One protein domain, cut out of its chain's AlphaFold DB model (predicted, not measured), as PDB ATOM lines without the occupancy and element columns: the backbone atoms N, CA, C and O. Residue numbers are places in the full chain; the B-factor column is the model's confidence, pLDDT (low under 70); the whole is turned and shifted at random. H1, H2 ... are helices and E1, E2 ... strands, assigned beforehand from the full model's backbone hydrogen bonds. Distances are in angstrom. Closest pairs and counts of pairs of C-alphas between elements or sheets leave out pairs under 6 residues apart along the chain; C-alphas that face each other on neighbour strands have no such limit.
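AT A GLANCE: This is residues 17 to 40 and 52 to 109 of the 115 residues of an uncharacterized protein of Actinomadura sp. CNU-125 (UniProt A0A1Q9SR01). A strongly twisted sheet of four strands forms a wall, with the longest helix, H1, crossing one face over the inner strands E2 and E3 and no named helix over the other face. A short helix, H2, turns off after H1 and only grazes the sheet, while H3 lies off the sheet, in the stretch that leads from E1 back to E2. The printed part has 82 residues, with three named helices and four named strands in the order H1 H2 E1 H3 E2 E3 E4. The sheet runs E1 E2 E3 E4, antiparallel throughout, and the class is mixed, helices and strands. The whole is compact, with a radius of gyration of the C-alphas of 12.9 A and spans of 31 by 29 by 19 A.

HOW THE PARTS SIT: H1, residues 17 to 29, is on the sheet of E1, residues 53 to 56, E2, residues 78 to 84, E3, residues 88 to 93, and E4, residues 103 to 108. With H1 on one face of this sheet, they form two layers. The height of H1 over the sheet is 10.3 A. It runs across the strands, but only just, at 60.3 degrees to E2 on the local plane. The closest C-alphas of H1 and E2 are those of Phe 25 and Val 84, 7.3 A apart. H2, residues 34 to 39, is close to H1 but not clearly touching it, about perpendicular at 80 degrees; their closest C-alphas, of Met 29 and Ile 37, are 7.1 A apart. H2 only grazes the sheet, with residues 37 to 39. H3, residues 62 to 70, is not on the sheet and is apart from H1 and H2. E1 and E2 are antiparallel, with N 55 and O 79 within hydrogen-bond range at 2.8 A. E2, E3 and E4 form a meander, each strand the antiparallel neighbour of the one before. In the hairpin of E2 and E3, N 84 and O 88 are 2.8 A apart; in that of E3 and E4, N 89 and O 108 are 2.8 A apart. In H1, H2 and H3 every O i to N i+4 pair is within hydrogen-bond range.

IN THESE COORDINATES: H1 begins at C-alpha 17, at (182.718, 160.052, 221.346), and is 18.5 A long from first to last C-alpha. H2 spans 8.6 A, E1 10.1 A and H3 12.4 A. E2, the longest strand, begins at C-alpha 78, at (191.803, 158.862, 193.236), and spans 19.1 A. E3 spans 16.8 A, and E4 spans 14.9 A, ending at C-alpha 108, at (181.471, 158.125, 206.095).

THE WHOLE: The two C-alphas farthest apart, those of Arg 31 and Lys 62, are 34.1 A apart. Residues 41 to 51 are not printed, and C-alphas 40 and 52 are 7.1 A apart across this cut. Of the links that are printed whole, none is long. The mean pLDDT of the printed part is 95.3, and no printed residue is under 70.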
ATOM      1  N   SER A  17     182.027 161.342 221.295       95.44
ATOM      2  CA  SER A  17     182.718 160.052 221.346       95.44
ATOM      3  C   SER A  17     183.375 159.713 220.003       95.44
ATOM      4  O   SER A  17     184.557 159.363 219.971       95.44
ATOM      5  N   THR A  18     182.660 159.932 218.898       95.19
ATOM      6  CA  THR A  18     183.162 159.760 217.533       95.19
ATOM      7  C   THR A  18     184.293 160.738 217.258       95.19
ATOM      8  O   THR A  18     185.358 160.311 216.824       95.19
ATOM      9  N   SER A  19     184.136 162.018 217.604       95.44
ATOM     10  CA  SER A  19     185.206 163.014 217.457       95.44
ATOM     11  C   SER A  19     186.485 162.609 218.191       95.44
ATOM     12  O   SER A  19     187.564 162.627 217.603       95.44
ATOM     13  N   ALA A  20     186.384 162.178 219.453       97.12
ATOM     14  CA  ALA A  20     187.544 161.721 220.220       97.12
ATOM     15  C   ALA A  20     188.203 160.477 219.597       97.12
ATOM     16  O   ALA A  20     189.429 160.364 219.576       97.12
ATOM     17  N   MET A  21     187.395 159.558 219.064       96.88
ATOM     18  CA  MET A  21     187.870 158.365 218.370       96.88
ATOM     19  C   MET A  21     188.604 158.713 217.065       96.88
ATOM     20  O   MET A  21     189.691 158.184 216.835       96.88
ATOM     21  N   LEU A  22     188.070 159.636 216.258       97.00
ATOM     22  CA  LEU A  22     188.703 160.093 215.017       97.00
ATOM     23  C   LEU A  22     190.020 160.824 215.286       97.00
ATOM     24  O   LEU A  22     191.017 160.533 214.631       97.00
ATOM     25  N   VAL A  23     190.045 161.718 216.279       96.69
ATOM     26  CA  VAL A  23     191.270 162.431 216.680       96.69
ATOM     27  C   VAL A  23     192.332 161.443 217.145       96.69
ATOM     28  O   VAL A  23     193.455 161.488 216.657       96.69
ATOM     29  N   ARG A  24     191.978 160.494 218.023       97.69
ATOM     30  CA  ARG A  24     192.919 159.465 218.478       97.69
ATOM     31  C   ARG A  24     193.454 158.634 217.315       97.69
ATOM     32  O   ARG A  24     194.653 158.401 217.242       97.69
ATOM     33  N   PHE A  25     192.578 158.214 216.403       97.75
ATOM     34  CA  PHE A  25     192.979 157.460 215.221       97.75
ATOM     35  C   PHE A  25     193.982 158.240 214.359       97.75
ATOM     36  O   PHE A  25     195.013 157.690 213.977       97.75
ATOM     37  N   LEU A  26     193.710 159.517 214.077       96.31
ATOM     38  CA  LEU A  26     194.612 160.366 213.297       96.31
ATOM     39  C   LEU A  26     195.948 160.593 214.022       96.31
ATOM     40  O   LEU A  26     196.991 160.501 213.382       96.31
ATOM     41  N   SER A  27     195.930 160.772 215.347       97.25
ATOM     42  CA  SER A  27     197.145 160.871 216.172       97.25
ATOM     43  C   SER A  27     197.972 159.585 216.240       97.25
ATOM     44  O   SER A  27     199.172 159.625 216.514       97.25
ATOM     45  N   ASP A  28     197.362 158.424 216.008       97.00
ATOM     46  CA  ASP A  28     198.106 157.175 215.855       97.00
ATOM     47  C   ASP A  28     198.720 157.087 214.446       97.00
ATOM     48  O   ASP A  28     199.857 156.639 214.298       97.00
ATOM     49  N   MET A  29     198.003 157.537 213.407       96.81
ATOM     50  CA  MET A  29     198.496 157.516 212.022       96.81
ATOM     51  C   MET A  29     199.616 158.533 211.770       96.81
ATOM     52  O   MET A  29     200.550 158.216 211.042       96.81
ATOM     53  N   GLU A  30     199.575 159.720 212.384       95.44
ATOM     54  CA  GLU A  30     200.600 160.770 212.202       95.44
ATOM     55  C   GLU A  30     202.002 160.342 212.674       95.44
ATOM     56  O   GLU A  30     203.007 160.934 212.288       95.44
ATOM     57  N   ARG A  31     202.074 159.296 213.506       96.44
ATOM     58  CA  ARG A  31     203.321 158.715 214.025       96.44
ATOM     59  C   ARG A  31     203.964 157.720 213.064       96.44
ATOM     60  O   ARG A  31     205.066 157.255 213.335       96.44
ATOM     61  N   LEU A  32     203.263 157.363 211.992       96.56
ATOM     62  CA  LEU A  32     203.672 156.352 211.032       96.56
ATOM     63  C   LEU A  32     204.054 157.001 209.706       96.56
ATOM     64  O   LEU A  32     203.501 158.015 209.281       96.56
ATOM     65  N   THR A  33     204.973 156.366 208.998       95.56
ATOM     66  CA  THR A  33     205.211 156.664 207.590       95.56
ATOM     67  C   THR A  33     204.050 156.159 206.733       95.56
ATOM     68  O   THR A  33     203.372 155.184 207.061       95.56
ATOM     69  N   TRP A  34     203.868 156.763 205.557       93.94
ATOM     70  CA  TRP A  34     202.890 156.287 204.575       93.94
ATOM     71  C   TRP A  34     203.073 154.813 204.209       93.94
ATOM     72  O   TRP A  34     202.091 154.087 204.087       93.94
ATOM     73  N   ARG A  35     204.324 154.343 204.122       93.62
ATOM     74  CA  ARG A  35     204.625 152.929 203.882       93.62
ATOM     75  C   ARG A  35     204.085 152.037 205.000       93.62
ATOM     76  O   ARG A  35     203.395 151.067 204.711       93.62
ATOM     77  N   GLU A  36     204.341 152.390 206.257       95.94
ATOM     78  CA  GLU A  36     203.821 151.641 207.407       95.94
ATOM     79  C   GLU A  36     202.290 151.641 207.441       95.94
ATOM     80  O   GLU A  36     201.686 150.617 207.751       95.94
ATOM     81  N   ILE A  37     201.645 152.754 207.068       95.81
ATOM     82  CA  ILE A  37     200.184 152.836 206.925       95.81
ATOM     83  C   ILE A  37     199.682 151.878 205.831       95.81
ATOM     84  O   ILE A  37     198.729 151.130 206.065       95.81
ATOM     85  N   TRP A  38     200.307 151.870 204.650       91.75
ATOM     86  CA  TRP A  38     199.908 151.021 203.516       91.75
ATOM     87  C   TRP A  38     200.152 149.530 203.747       91.75
ATOM     88  O   TRP A  38     199.436 148.689 203.188       91.75
ATOM     89  N   ASP A  39     201.135 149.195 204.579       92.75
ATOM     90  CA  ASP A  39     201.449 147.821 204.960       92.75
ATOM     91  C   ASP A  39     200.461 147.263 205.998       92.75
ATOM     92  O   ASP A  39     200.355 146.042 206.144       92.75
ATOM     93  N   GLN A  40     199.636 148.103 206.641       94.06
ATOM     94  CA  GLN A  40     198.577 147.618 207.530       94.06
ATOM     95  C   GLN A  40     197.560 146.754 206.770       94.06
ATOM     96  O   GLN A  40     196.976 147.139 205.747       94.06
ATOM     97  N   HIS A  52     193.918 150.297 204.685       95.62
ATOM     98  CA  HIS A  52     193.830 151.639 204.122       95.62
ATOM     99  C   HIS A  52     194.252 151.564 202.659       95.62
ATOM    100  O   HIS A  52     195.163 150.802 202.338       95.62
ATOM    101  N   LYS A  53     193.559 152.276 201.771       94.44
ATOM    102  CA  LYS A  53     193.822 152.165 200.334       94.44
ATOM    103  C   LYS A  53     193.347 153.380 199.552       94.44
ATOM    104  O   LYS A  53     192.440 154.084 199.997       94.44
ATOM    105  N   TRP A  54     193.960 153.545 198.387       95.62
ATOM    106  CA  TRP A  54     193.502 154.411 197.311       95.62
ATOM    107  C   TRP A  54     192.308 153.787 196.596       95.62
ATOM    108  O   TRP A  54     192.199 152.559 196.507       95.62
ATOM    109  N   ILE A  55     191.386 154.636 196.163       97.06
ATOM    110  CA  ILE A  55     190.177 154.265 195.439       97.06
ATOM    111  C   ILE A  55     189.994 155.261 194.293       97.06
ATOM    112  O   ILE A  55     189.918 156.460 194.572       97.06
ATOM    113  N   PRO A  56     189.861 154.795 193.040       97.75
ATOM    114  CA  PRO A  56     189.519 155.663 191.921       97.75
ATOM    115  C   PRO A  56     188.204 156.400 192.161       97.75
ATOM    116  O   PRO A  56     187.225 155.786 192.594       97.75
ATOM    117  N   VAL A  57     188.143 157.692 191.829       97.88
ATOM    118  CA  VAL A  57     186.920 158.505 191.961       97.88
ATOM    119  C   VAL A  57     185.766 157.899 191.162       97.88
ATOM    120  O   VAL A  57     184.623 157.882 191.615       97.88
ATOM    121  N   THR A  58     186.069 157.274 190.025       97.75
ATOM    122  CA  THR A  58     185.098 156.545 189.196       97.75
ATOM    123  C   THR A  58     184.446 155.346 189.893       97.75
ATOM    124  O   THR A  58     183.405 154.877 189.440       97.75
ATOM    125  N   SER A  59     185.029 154.849 190.991       97.81
ATOM    126  CA  SER A  59     184.467 153.766 191.814       97.81
ATOM    127  C   SER A  59     183.538 154.271 192.923       97.81
ATOM    128  O   SER A  59     182.853 153.466 193.552       97.81
ATOM    129  N   LEU A  60     183.526 155.579 193.193       97.88
ATOM    130  CA  LEU A  60     182.649 156.184 194.194       97.88
ATOM    131  C   LEU A  60     181.225 156.299 193.648       97.88
ATOM    132  O   LEU A  60     181.007 156.342 192.437       97.88
ATOM    133  N   VAL A  61     180.240 156.404 194.535       97.62
ATOM    134  CA  VAL A  61     178.858 156.703 194.136       97.62
ATOM    135  C   VAL A  61     178.772 158.047 193.410       97.62
ATOM    136  O   VAL A  61     179.527 158.976 193.694       97.62
ATOM    137  N   LYS A  62     177.818 158.171 192.478       97.38
ATOM    138  CA  LYS A  62     177.685 159.357 191.617       97.38
ATOM    139  C   LYS A  62     177.566 160.662 192.412       97.38
ATOM    140  O   LYS A  62     178.229 161.633 192.078       97.38
ATOM    141  N   THR A  63     176.821 160.651 193.514       97.00
ATOM    142  CA  THR A  63     176.673 161.807 194.413       97.00
ATOM    143  C   THR A  63     177.995 162.256 195.039       97.00
ATOM    144  O   THR A  63     178.202 163.452 195.213       97.00
ATOM    145  N   ALA A  64     178.920 161.337 195.331       97.31
ATOM    146  CA  ALA A  64     180.255 161.692 195.811       97.31
ATOM    147  C   ALA A  64     181.104 162.299 194.686       97.31
ATOM    148  O   ALA A  64     181.761 163.313 194.898       97.31
ATOM    149  N   GLN A  65     181.047 161.733 193.478       97.69
ATOM    150  CA  GLN A  65     181.746 162.295 192.315       97.69
ATOM    151  C   GLN A  65     181.270 163.723 192.008       97.69
ATOM    152  O   GLN A  65     182.084 164.623 191.828       97.69
ATOM    153  N   ASP A  66     179.953 163.942 192.007       97.06
ATOM    154  CA  ASP A  66     179.357 165.259 191.763       97.06
ATOM    155  C   ASP A  66     179.752 166.256 192.856       97.06
ATOM    156  O   ASP A  66     180.114 167.395 192.561       97.06
ATOM    157  N   ARG A  67     179.787 165.809 194.117       96.69
ATOM    158  CA  ARG A  67     180.210 166.655 195.233       96.69
ATOM    159  C   ARG A  67     181.680 167.070 195.138       96.69
ATOM    160  O   ARG A  67     181.992 168.204 195.488       96.69
ATOM    161  N   LEU A  68     182.582 166.214 194.643       96.56
ATOM    162  CA  LEU A  68     183.975 166.619 194.384       96.56
ATOM    163  C   LEU A  68     184.041 167.768 193.373       96.56
ATOM    164  O   LEU A  68     184.742 168.744 193.626       96.56
ATOM    165  N   ALA A  69     183.266 167.698 192.288       96.38
ATOM    166  CA  ALA A  69     183.207 168.770 191.294       96.38
ATOM    167  C   ALA A  69     182.621 170.071 191.873       96.38
ATOM    168  O   ALA A  69     183.146 171.157 191.628       96.38
ATOM    169  N   GLU A  70     181.577 169.986 192.705       96.06
ATOM    170  CA  GLU A  70     181.028 171.152 193.415       96.06
ATOM    171  C   GLU A  70     182.066 171.823 194.328       96.06
ATOM    172  O   GLU A  70     182.121 173.053 194.421       96.06
ATOM    173  N   LEU A  71     182.906 171.018 194.981       95.19
ATOM    174  CA  LEU A  71     183.998 171.481 195.836       95.19
ATOM    175  C   LEU A  71     185.238 171.933 195.050       95.19
ATOM    176  O   LEU A  71     186.157 172.470 195.673       95.19
ATOM    177  N   ARG A  72     185.252 171.760 193.718       95.38
ATOM    178  CA  ARG A  72     186.413 171.979 192.835       95.38
ATOM    179  C   ARG A  72     187.626 171.154 193.268       95.38
ATOM    180  O   ARG A  72     188.701 171.701 193.493       95.38
ATOM    181  N   LEU A  73     187.374 169.870 193.498       94.88
ATOM    182  CA  LEU A  73     188.354 168.830 193.819       94.88
ATOM    183  C   LEU A  73     188.310 167.707 192.765       94.88
ATOM    184  O   LEU A  73     188.705 166.573 193.033       94.88
ATOM    185  N   ASP A  74     187.745 167.985 191.591       92.88
ATOM    186  CA  ASP A  74     187.606 167.054 190.472       92.88
ATOM    187  C   ASP A  74     188.922 166.807 189.719       92.88
ATOM    188  O   ASP A  74     188.986 165.900 188.892       92.88
ATOM    189  N   GLU A  75     189.994 167.536 190.050       94.44
ATOM    190  CA  GLU A  75     191.351 167.227 189.592       94.44
ATOM    191  C   GLU A  75     191.919 165.927 190.185       94.44
ATOM    192  O   GLU A  75     192.854 165.351 189.628       94.44
ATOM    193  N   PHE A  76     191.382 165.450 191.312       95.38
ATOM    194  CA  PHE A  76     191.837 164.212 191.938       95.38
ATOM    195  C   PHE A  76     191.203 162.995 191.258       95.38
ATOM    196  O   PHE A  76     190.001 162.767 191.365       95.38
ATOM    197  N   GLU A  77     192.017 162.155 190.617       96.38
ATOM    198  CA  GLU A  77     191.534 160.916 189.982       96.38
ATOM    199  C   GLU A  77     191.281 159.783 190.991       96.38
ATOM    200  O   GLU A  77     190.472 158.882 190.746       96.38
ATOM    201  N   GLU A  78     191.942 159.832 192.150       96.69
ATOM    202  CA  GLU A  78     191.803 158.862 193.236       96.69
ATOM    203  C   GLU A  78     191.692 159.558 194.599       96.69
ATOM    204  O   GLU A  78     192.297 160.599 194.853       96.69
ATOM    205  N   MET A  79     190.965 158.931 195.523       97.31
ATOM    206  CA  MET A  79     190.905 159.330 196.927       97.31
ATOM    207  C   MET A  79     191.568 158.287 197.817       97.31
ATOM    208  O   MET A  79     191.476 157.082 197.573       97.31
ATOM    209  N   PHE A  80     192.170 158.732 198.917       96.75
ATOM    210  CA  PHE A  80     192.659 157.835 199.952       96.75
ATOM    211  C   PHE A  80     191.613 157.645 201.048       96.75
ATOM    212  O   PHE A  80     191.027 158.603 201.563       96.75
ATOM    213  N   ARG A  81     191.410 156.387 201.447       96.19
ATOM    214  CA  ARG A  81     190.432 156.011 202.466       96.19
ATOM    215  C   ARG A  81     191.078 155.288 203.637       96.19
ATOM    216  O   ARG A  81     191.475 154.115 203.535       96.19
ATOM    217  N   PHE A  82     191.021 155.913 204.809       97.69
ATOM    218  CA  PHE A  82     191.285 155.229 206.066       97.69
ATOM    219  C   PHE A  82     190.049 154.460 206.542       97.69
ATOM    220  O   PHE A  82     188.983 155.040 206.712       97.69
ATOM    221  N   ARG A  83     190.194 153.161 206.835       95.81
ATOM    222  CA  ARG A  83     189.216 152.425 207.642       95.81
ATOM    223  C   ARG A  83     189.432 152.714 209.128       95.81
ATOM    224  O   ARG A  83     190.517 152.454 209.649       95.81
ATOM    225  N   VAL A  84     188.383 153.170 209.798       95.62
ATOM    226  CA  VAL A  84     188.355 153.490 211.224       95.62
ATOM    227  C   VAL A  84     187.333 152.589 211.921       95.62
ATOM    228  O   VAL A  84     186.151 152.568 211.579       95.62
ATOM    229  N   GLY A  85     187.791 151.787 212.883       88.69
ATOM    230  CA  GLY A  85     186.955 150.756 213.504       88.69
ATOM    231  C   GLY A  85     186.458 149.722 212.485       88.69
ATOM    232  O   GLY A  85     187.224 149.242 211.644       88.69
ATOM    233  N   ASN A  86     185.173 149.357 212.562       84.62
ATOM    234  CA  ASN A  86     184.590 148.375 211.645       84.62
ATOM    235  C   ASN A  86     184.056 149.020 210.354       84.62
ATOM    236  O   ASN A  86     184.502 148.635 209.271       84.62
ATOM    237  N   MET A  87     183.146 149.996 210.485       91.50
ATOM    238  CA  MET A  87     182.395 150.620 209.380       91.50
ATOM    239  C   MET A  87     182.769 152.098 209.135       91.50
ATOM    240  O   MET A  87     182.346 152.698 208.158       91.50
ATOM    241  N   GLY A  88     183.598 152.715 209.967       96.25
ATOM    242  CA  GLY A  88     183.985 154.108 209.760       96.25
ATOM    243  C   GLY A  88     184.987 154.276 208.623       96.25
ATOM    244  O   GLY A  88     185.937 153.492 208.518       96.25
ATOM    245  N   ARG A  89     184.795 155.271 207.754       97.19
ATOM    246  CA  ARG A  89     185.752 155.639 206.706       97.19
ATOM    247  C   ARG A  89     186.027 157.134 206.752       97.19
ATOM    248  O   ARG A  89     185.116 157.941 206.611       97.19
ATOM    249  N   LEU A  90     187.297 157.491 206.903       97.94
ATOM    250  CA  LEU A  90     187.763 158.841 206.605       97.94
ATOM    251  C   LEU A  90     188.239 158.873 205.160       97.94
ATOM    252  O   LEU A  90     189.087 158.063 204.774       97.94
ATOM    253  N   TRP A  91     187.698 159.809 204.395       98.00
ATOM    254  CA  TRP A  91     188.035 160.040 202.998       98.00
ATOM    255  C   TRP A  91     188.764 161.365 202.854       98.00
ATOM    256  O   TRP A  91     188.414 162.359 203.493       98.00
ATOM    257  N   GLY A  92     189.778 161.370 202.004       97.12
ATOM    258  CA  GLY A  92     190.578 162.552 201.749       97.12
ATOM    259  C   GLY A  92     191.538 162.346 200.593       97.12
ATOM    260  O   GLY A  92     191.503 161.322 199.909       97.12
ATOM    261  N   VAL A  93     192.408 163.325 200.402       95.81
ATOM    262  CA  VAL A  93     193.360 163.373 199.290       95.81
ATOM    263  C   VAL A  93     194.752 163.735 199.787       95.81
ATOM    264  O   VAL A  93     194.923 164.260 200.892       95.81
ATOM    265  N   LEU A  94     195.756 163.431 198.969       93.19
ATOM    266  CA  LEU A  94     197.112 163.938 199.124       93.19
ATOM    267  C   LEU A  94     197.411 164.725 197.849       93.19
ATOM    268  O   LEU A  94     197.350 164.166 196.759       93.19
ATOM    269  N   SER A  95     197.704 166.013 197.978       88.00
ATOM    270  CA  SER A  95     198.071 166.857 196.837       88.00
ATOM    271  C   SER A  95     199.517 166.609 196.417       88.00
ATOM    272  O   SER A  95     200.365 166.382 197.283       88.00
ATOM    273  N   GLU A  96     199.833 166.783 195.135       86.56
ATOM    274  CA  GLU A  96     201.215 166.725 194.635       86.56
ATOM    275  C   GLU A  96     202.145 167.732 195.334       86.56
ATOM    276  O   GLU A  96     203.301 167.420 195.610       86.56
ATOM    277  N   GLU A  97     201.625 168.907 195.705       88.69
ATOM    278  CA  GLU A  97     202.366 169.948 196.435       88.69
ATOM    279  C   GLU A  97     202.714 169.548 197.878       88.69
ATOM    280  O   GLU A  97     203.642 170.077 198.488       88.69
ATOM    281  N   SER A  98     201.954 168.619 198.455       88.00
ATOM    282  CA  SER A  98     202.085 168.171 199.844       88.00
ATOM    283  C   SER A  98     201.799 166.670 199.949       88.00
ATOM    284  O   SER A  98     200.861 166.256 200.631       88.00
ATOM    285  N   PRO A  99     202.651 165.813 199.348       86.44
ATOM    286  CA  PRO A  99     202.396 164.377 199.184       86.44
ATOM    287  C   PRO A  99     202.522 163.589 200.496       86.44
ATOM    288  O   PRO A  99     202.491 162.362 200.511       86.44
ATOM    289  N   ARG A 100     202.734 164.286 201.616       88.81
ATOM    290  CA  ARG A 100     202.811 163.714 202.964       88.81
ATOM    291  C   ARG A 100     201.631 164.118 203.839       88.81
ATOM    292  O   ARG A 100     201.456 163.501 204.885       88.81
ATOM    293  N   VAL A 101     200.851 165.118 203.431       92.38
ATOM    294  CA  VAL A 101     199.726 165.643 204.203       92.38
ATOM    295  C   VAL A 101     198.444 165.010 203.683       92.38
ATOM    296  O   VAL A 101     198.124 165.114 202.504       92.38
ATOM    297  N   PHE A 102     197.716 164.346 204.576       95.38
ATOM    298  CA  PHE A 102     196.377 163.854 204.285       95.38
ATOM    299  C   PHE A 102     195.356 164.954 204.567       95.38
ATOM    300  O   PHE A 102     195.153 165.335 205.722       95.38
ATOM    301  N   TYR A 103     194.692 165.438 203.525       95.06
ATOM    302  CA  TYR A 103     193.616 166.409 203.659       95.06
ATOM    303  C   TYR A 103     192.282 165.686 203.763       95.06
ATOM    304  O   TYR A 103     191.771 165.137 202.788       95.06
ATOM    305  N   VAL A 104     191.722 165.682 204.970       95.88
ATOM    306  CA  VAL A 104     190.419 165.081 205.257       95.88
ATOM    307  C   VAL A 104     189.310 165.888 204.573       95.88
ATOM    308  O   VAL A 104     189.254 167.111 204.721       95.88
ATOM    309  N   ILE A 105     188.413 165.200 203.865       97.12
ATOM    310  CA  ILE A 105     187.256 165.796 203.178       97.12
ATOM    311  C   ILE A 105     185.957 165.322 203.838       97.12
ATOM    312  O   ILE A 105     185.169 166.148 204.304       97.12
ATOM    313  N   TRP A 106     185.765 164.002 203.959       97.62
ATOM    314  CA  TRP A 106     184.517 163.410 204.454       97.62
ATOM    315  C   TRP A 106     184.714 162.358 205.541       97.62
ATOM    316  O   TRP A 106     185.698 161.611 205.564       97.62
ATOM    317  N   TRP A 107     183.699 162.265 206.395       97.56
ATOM    318  CA  TRP A 107     183.474 161.157 207.307       97.56
ATOM    319  C   TRP A 107     182.259 160.350 206.850       97.56
ATOM    320  O   TRP A 107     181.143 160.862 206.816       97.56
ATOM    321  N   ASP A 108     182.487 159.082 206.524       97.69
ATOM    322  CA  ASP A 108     181.471 158.125 206.095       97.69
ATOM    323  C   ASP A 108     181.340 157.013 207.151       97.69
ATOM    324  O   ASP A 108     182.151 156.074 207.175       97.69
ATOM    325  N   PRO A 109     180.360 157.114 208.066       96.50
ATOM    326  CA  PRO A 109     180.189 156.145 209.147       96.50
ATOM    327  C   PRO A 109     179.659 154.782 208.670       96.50
ATOM    328  O   PRO A 109     179.785 153.796 209.401       96.50
TER     329      PRO A 109